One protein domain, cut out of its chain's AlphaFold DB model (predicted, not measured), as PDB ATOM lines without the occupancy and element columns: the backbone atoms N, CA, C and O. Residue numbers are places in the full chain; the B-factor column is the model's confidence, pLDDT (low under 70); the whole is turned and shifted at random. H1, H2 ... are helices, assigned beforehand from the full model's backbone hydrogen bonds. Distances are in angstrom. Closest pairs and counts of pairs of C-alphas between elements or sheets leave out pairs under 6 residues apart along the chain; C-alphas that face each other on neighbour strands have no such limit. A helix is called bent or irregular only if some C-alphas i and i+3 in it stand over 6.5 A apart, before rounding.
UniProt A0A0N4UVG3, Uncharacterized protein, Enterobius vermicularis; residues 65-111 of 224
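This is residues 65 to 111 of the 224 residues of an uncharacterized protein of Enterobius vermicularis (UniProt A0A0N4UVG3). Short helix H2 has H3 side by side with it, the two running opposite ways as a hairpin, while H1 is set off beyond H2. A wide loop, residues 77 to 92, makes the way from H1 back to H2. The printed part has 47 residues, with three named helices in the order H1, H2, H3 and no named strand; the class is all helix, though under half of the residues, 19, are in named elements. It is compact, with a radius of gyration of the C-alphas of 10.1 A, and rounded, spanning 26 by 19 by 15 A.

H2, the longest helix, holds residues 93 to 99 and measures 9.5 A from C-alpha 93 at (42.873, 4.595, -5.799) to C-alpha 99. H2 is irregular: C-alphas 95 and 98 are 7.7 A apart. H3 holds residues 104 to 109 over 8.6 A, with C-alpha 109 at (47.009, 9.988, -9.727). H1 holds residues 71 to 76 over 8.7 A and begins with C-alpha 71 at (46.946, -3.400, -6.103).

H2 and H3 touch, their closest C-alphas being those of Gln 99 and Ile 106, 6.8 A apart. They form a helical hairpin, opposite ways at a shallow tilt of 16 degrees. H1 and H2 only just touch, with 3 pairs of C-alphas within 8 A, the closest those of Pro 71 and Ala 97 at 6.4 A. They too form a helical hairpin, opposite ways at a shallow tilt of 20 degrees. H1 and H3 are apart. Every O i to N i+4 pair is within hydrogen-bond range in H1 and H3; in H2 1 of 3 is, beside 3 of 4 O i to N i+3 pairs.

The C-alphas farthest apart, those of Leu 79 and Thr 102, are 26.8 A from each other. The printed part has no cut. The link from H1 to H2 is long, with 16 residues, and that from H2 to H3 is tight, with 4. The mean pLDDT of the printed part is 82.5, and no printed residue is under 70.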
ATOM      1  N   SER A  65      56.184 -11.133  -4.444       79.38
ATOM      2  CA  SER A  65      55.696 -11.797  -5.645       79.38
ATOM      3  C   SER A  65      54.312 -11.301  -6.084       79.38
ATOM      4  O   SER A  65      53.999 -11.266  -7.278       79.38
ATOM      5  N   THR A  66      53.500 -10.821  -5.137       83.69
ATOM      6  CA  THR A  66      52.147 -10.322  -5.420       83.69
ATOM      7  C   THR A  66      52.115  -8.829  -5.753       83.69
ATOM      8  O   THR A  66      51.107  -8.330  -6.255       83.69
ATOM      9  N   CYS A  67      53.219  -8.098  -5.566       80.75
ATOM     10  CA  CYS A  67      53.294  -6.656  -5.818       80.75
ATOM     11  C   CYS A  67      53.008  -6.276  -7.281       80.75
ATOM     12  O   CYS A  67      52.450  -5.213  -7.559       80.75
ATOM     13  N   ALA A  68      53.349  -7.137  -8.243       74.38
ATOM     14  CA  ALA A  68      53.126  -6.857  -9.663       74.38
ATOM     15  C   ALA A  68      51.639  -6.912 -10.059       74.38
ATOM     16  O   ALA A  68      51.184  -6.118 -10.886       74.38
ATOM     17  N   THR A  69      50.860  -7.799  -9.443       76.19
ATOM     18  CA  THR A  69      49.484  -8.105  -9.863       76.19
ATOM     19  C   THR A  69      48.426  -7.624  -8.886       76.19
ATOM     20  O   THR A  69      47.307  -7.340  -9.310       76.19
ATOM     21  N   ASN A  70      48.764  -7.477  -7.606       82.38
ATOM     22  CA  ASN A  70      47.804  -7.143  -6.569       82.38
ATOM     23  C   ASN A  70      47.922  -5.665  -6.135       82.38
ATOM     24  O   ASN A  70      48.863  -5.292  -5.427       82.38
ATOM     25  N   PRO A  71      46.960  -4.803  -6.514       81.69
ATOM     26  CA  PRO A  71      46.946  -3.400  -6.103       81.69
ATOM     27  C   PRO A  71      46.840  -3.223  -4.584       81.69
ATOM     28  O   PRO A  71      47.434  -2.295  -4.035       81.69
ATOM     29  N   THR A  72      46.140  -4.123  -3.892       85.81
ATOM     30  CA  THR A  72      46.011  -4.102  -2.433       85.81
ATOM     31  C   THR A  72      47.354  -4.365  -1.765       85.81
ATOM     32  O   THR A  72      47.720  -3.618  -0.857       85.81
ATOM     33  N   THR A  73      48.120  -5.351  -2.247       85.50
ATOM     34  CA  THR A  73      49.486  -5.598  -1.757       85.50
ATOM     35  C   THR A  73      50.351  -4.362  -1.959       85.50
ATOM     36  O   THR A  73      50.992  -3.918  -1.020       85.50
ATOM     37  N   ARG A  74      50.321  -3.718  -3.130       84.06
ATOM     38  CA  ARG A  74      51.128  -2.505  -3.371       84.06
ATOM     39  C   ARG A  74      50.844  -1.373  -2.390       84.06
ATOM     40  O   ARG A  74      51.757  -0.645  -2.005       84.06
ATOM     41  N   VAL A  75      49.582  -1.204  -2.002       81.62
ATOM     42  CA  VAL A  75      49.172  -0.162  -1.052       81.62
ATOM     43  C   VAL A  75      49.528  -0.544   0.383       81.62
ATOM     44  O   VAL A  75      49.987   0.316   1.135       81.62
ATOM     45  N   ARG A  76      49.324  -1.811   0.760       86.19
ATOM     46  CA  ARG A  76      49.508  -2.298   2.134       86.19
ATOM     47  C   ARG A  76      50.921  -2.773   2.446       86.19
ATOM     48  O   ARG A  76      51.253  -2.855   3.619       86.19
ATOM     49  N   CYS A  77      51.735  -3.042   1.437       85.12
ATOM     50  CA  CYS A  77      53.093  -3.558   1.564       85.12
ATOM     51  C   CYS A  77      54.118  -2.681   0.816       85.12
ATOM     52  O   CYS A  77      54.846  -3.172  -0.052       85.12
ATOM     53  N   PRO A  78      54.153  -1.356   1.053       81.75
ATOM     54  CA  PRO A  78      55.019  -0.460   0.295       81.75
ATOM     55  C   PRO A  78      56.512  -0.739   0.508       81.75
ATOM     56  O   PRO A  78      57.289  -0.443  -0.400       81.75
ATOM     57  N   LEU A  79      56.917  -1.307   1.649       82.06
ATOM     58  CA  LEU A  79      58.313  -1.663   1.904       82.06
ATOM     59  C   LEU A  79      58.683  -2.916   1.117       82.06
ATOM     60  O   LEU A  79      59.600  -2.866   0.296       82.06
ATOM     61  N   THR A  80      57.915  -3.994   1.289       82.94
ATOM     62  CA  THR A  80      58.130  -5.255   0.562       82.94
ATOM     63  C   THR A  80      58.081  -5.052  -0.956       82.94
ATOM     64  O   THR A  80      58.904  -5.598  -1.685       82.94
ATOM     65  N   CYS A  81      57.189  -4.192  -1.455       79.75
ATOM     66  CA  CYS A  81      57.087  -3.894  -2.885       79.75
ATOM     67  C   CYS A  81      58.112  -2.867  -3.405       79.75
ATOM     68  O   CYS A  81      58.089  -2.547  -4.598       79.75
ATOM     69  N   LYS A  82      58.980  -2.315  -2.542       82.06
ATOM     70  CA  LYS A  82      59.952  -1.254  -2.878       82.06
ATOM     71  C   LYS A  82      59.286   0.017  -3.440       82.06
ATOM     72  O   LYS A  82      59.822   0.685  -4.316       82.06
ATOM     73  N   LEU A  83      58.104   0.362  -2.923       78.44
ATOM     74  CA  LEU A  83      57.256   1.489  -3.352       78.44
ATOM     75  C   LEU A  83      57.241   2.653  -2.348       78.44
ATOM     76  O   LEU A  83      56.370   3.523  -2.421       78.44
ATOM     77  N   CYS A  84      58.175   2.677  -1.398       74.06
ATOM     78  CA  CYS A  84      58.223   3.666  -0.319       74.06
ATOM     79  C   CYS A  84      58.206   5.119  -0.809       74.06
ATOM     80  O   CYS A  84      57.483   5.945  -0.254       74.06
ATOM     81  N   ASP A  85      58.922   5.401  -1.898       73.12
ATOM     82  CA  ASP A  85      59.038   6.747  -2.473       73.12
ATOM     83  C   ASP A  85      57.880   7.120  -3.403       73.12
ATOM     84  O   ASP A  85      57.836   8.213  -3.969       73.12
ATOM     85  N   CYS A  86      56.929   6.210  -3.587       79.12
ATOM     86  CA  CYS A  86      55.851   6.385  -4.533       79.12
ATOM     87  C   CYS A  86      54.519   6.347  -3.821       79.12
ATOM     88  O   CYS A  86      54.133   5.308  -3.308       79.12
ATOM     89  N   VAL A  87      53.805   7.463  -3.800       80.50
ATOM     90  CA  VAL A  87      52.517   7.590  -3.118       80.50
ATOM     91  C   VAL A  87      51.395   7.790  -4.122       80.50
ATOM     92  O   VAL A  87      51.570   8.428  -5.160       80.50
ATOM     93  N   ASP A  88      50.227   7.251  -3.795       82.44
ATOM     94  CA  ASP A  88      49.003   7.614  -4.490       82.44
ATOM     95  C   ASP A  88      48.588   9.034  -4.091       82.44
ATOM     96  O   ASP A  88      48.507   9.367  -2.912       82.44
ATOM     97  N   ASN A  89      48.328   9.875  -5.088       80.44
ATOM     98  CA  ASN A  89      47.890  11.261  -4.925       80.44
ATOM     99  C   ASN A  89      46.357  11.396  -4.963       80.44
ATOM    100  O   ASN A  89      45.815  12.443  -4.612       80.44
ATOM    101  N   GLY A  90      45.653  10.371  -5.451       77.38
ATOM    102  CA  GLY A  90      44.196  10.324  -5.523       77.38
ATOM    103  C   GLY A  90      43.561   9.666  -4.297       77.38
ATOM    104  O   GLY A  90      44.081   8.695  -3.756       77.38
ATOM    105  N   ALA A  91      42.385  10.148  -3.896       85.06
ATOM    106  CA  ALA A  91      41.524   9.391  -2.993       85.06
ATOM    107  C   ALA A  91      40.965   8.152  -3.715       85.06
ATOM    108  O   ALA A  91      40.717   8.190  -4.922       85.06
ATOM    109  N   ASN A  92      40.721   7.070  -2.971       87.69
ATOM    110  CA  ASN A  92      40.061   5.855  -3.468       87.69
ATOM    111  C   ASN A  92      40.786   5.130  -4.615       87.69
ATOM    112  O   ASN A  92      40.140   4.433  -5.394       87.69
ATOM    113  N   CYS A  93      42.113   5.244  -4.725       86.56
ATOM    114  CA  CYS A  93      42.873   4.595  -5.799       86.56
ATOM    115  C   CYS A  93      42.602   3.087  -5.924       86.56
ATOM    116  O   CYS A  93      42.454   2.595  -7.041       86.56
ATOM    117  N   LEU A  94      42.417   2.378  -4.804       90.06
ATOM    118  CA  LEU A  94      42.044   0.957  -4.791       90.06
ATOM    119  C   LEU A  94      40.744   0.661  -5.562       90.06
ATOM    120  O   LEU A  94      40.687  -0.328  -6.288       90.06
ATOM    121  N   ASN A  95      39.737   1.538  -5.485       91.38
ATOM    122  CA  ASN A  95      38.461   1.365  -6.197       91.38
ATOM    123  C   ASN A  95      38.609   1.532  -7.715       91.38
ATOM    124  O   ASN A  95      37.751   1.092  -8.476       91.38
ATOM    125  N   TYR A  96      39.691   2.175  -8.155       89.94
ATOM    126  CA  TYR A  96      39.990   2.432  -9.561       89.94
ATOM    127  C   TYR A  96      41.132   1.561 -10.091       89.94
ATOM    128  O   TYR A  96      41.614   1.794 -11.200       89.94
ATOM    129  N   ALA A  97      41.574   0.551  -9.337       85.44
ATOM    130  CA  ALA A  97      42.727  -0.262  -9.711       85.44
ATOM    131  C   ALA A  97      42.545  -0.987 -11.060       85.44
ATOM    132  O   ALA A  97      43.488  -1.112 -11.838       85.44
ATOM    133  N   ASN A  98      41.318  -1.401 -11.386       85.31
ATOM    134  CA  ASN A  98      40.978  -2.003 -12.680       85.31
ATOM    135  C   ASN A  98      41.067  -1.016 -13.862       85.31
ATOM    136  O   ASN A  98      41.178  -1.440 -15.009       85.31
ATOM    137  N   GLN A  99      41.051   0.292 -13.597       87.44
ATOM    138  CA  GLN A  99      41.176   1.342 -14.611       87.44
ATOM    139  C   GLN A  99      42.625   1.780 -14.837       87.44
ATOM    140  O   GLN A  99      42.884   2.582 -15.729       87.44
ATOM    141  N   CYS A 100      43.587   1.261 -14.070       82.31
ATOM    142  CA  CYS A 100      45.002   1.622 -14.199       82.31
ATOM    143  C   CYS A 100      45.565   1.395 -15.609       82.31
ATOM    144  O   CYS A 100      46.469   2.115 -16.035       82.31
ATOM    145  N   LEU A 101      45.032   0.400 -16.325       75.94
ATOM    146  CA  LEU A 101      45.466   0.070 -17.678       75.94
ATOM    147  C   LEU A 101      44.888   1.060 -18.701       75.94
ATOM    148  O   LEU A 101      45.619   1.594 -19.528       75.94
ATOM    149  N   THR A 102      43.591   1.355 -18.623       78.00
ATOM    150  CA  THR A 102      42.869   2.117 -19.656       78.00
ATOM    151  C   THR A 102      42.810   3.620 -19.391       78.00
ATOM    152  O   THR A 102      42.628   4.402 -20.322       78.00
ATOM    153  N   ASN A 103      42.975   4.055 -18.141       83.75
ATOM    154  CA  ASN A 103      42.786   5.442 -17.737       83.75
ATOM    155  C   ASN A 103      44.105   6.088 -17.286       83.75
ATOM    156  O   ASN A 103      44.552   5.952 -16.143       83.75
ATOM    157  N   LYS A 104      44.701   6.877 -18.189       80.00
ATOM    158  CA  LYS A 104      45.959   7.606 -17.950       80.00
ATOM    159  C   LYS A 104      45.888   8.549 -16.742       80.00
ATOM    160  O   LYS A 104      46.890   8.710 -16.048       80.00
ATOM    161  N   LEU A 105      44.725   9.151 -16.469       82.38
ATOM    162  CA  LEU A 105      44.545  10.045 -15.321       82.38
ATOM    163  C   LEU A 105      44.616   9.273 -14.001       82.38
ATOM    164  O   LEU A 105      45.267   9.734 -13.065       82.38
ATOM    165  N   ILE A 106      43.994   8.091 -13.940       88.31
ATOM    166  CA  ILE A 106      44.084   7.208 -12.771       88.31
ATOM    167  C   ILE A 106      45.523   6.741 -12.585       88.31
ATOM    168  O   ILE A 106      46.051   6.876 -11.489       88.31
ATOM    169  N   ARG A 107      46.212   6.313 -13.648       83.44
ATOM    170  CA  ARG A 107      47.626   5.908 -13.568       83.44
ATOM    171  C   ARG A 107      48.545   7.018 -13.048       83.44
ATOM    172  O   ARG A 107      49.454   6.742 -12.273       83.44
ATOM    173  N   ALA A 108      48.291   8.269 -13.439       78.69
ATOM    174  CA  ALA A 108      49.046   9.431 -12.967       78.69
ATOM    175  C   ALA A 108      48.714   9.818 -11.514       78.69
ATOM    176  O   ALA A 108      49.595  10.244 -10.769       78.69
ATOM    177  N   ARG A 109      47.449   9.683 -11.099       84.62
ATOM    178  CA  ARG A 109      47.009   9.988  -9.727       84.62
ATOM    179  C   ARG A 109      47.296   8.864  -8.743       84.62
ATOM    180  O   ARG A 109      47.436   9.144  -7.561       84.62
ATOM    181  N   CYS A 110      47.387   7.631  -9.214       87.75
ATOM    182  CA  CYS A 110      47.487   6.435  -8.395       87.75
ATOM    183  C   CYS A 110      48.707   5.580  -8.781       87.75
ATOM    184  O   CYS A 110      48.546   4.400  -9.112       87.75
ATOM    185  N   PRO A 111      49.931   6.137  -8.805       82.81
ATOM    186  CA  PRO A 111      51.091   5.403  -9.284       82.81
ATOM    187  C   PRO A 111      51.435   4.175  -8.428       82.81
ATOM    188  O   PRO A 111      51.902   3.186  -8.989       82.81
TER     189      PRO A 111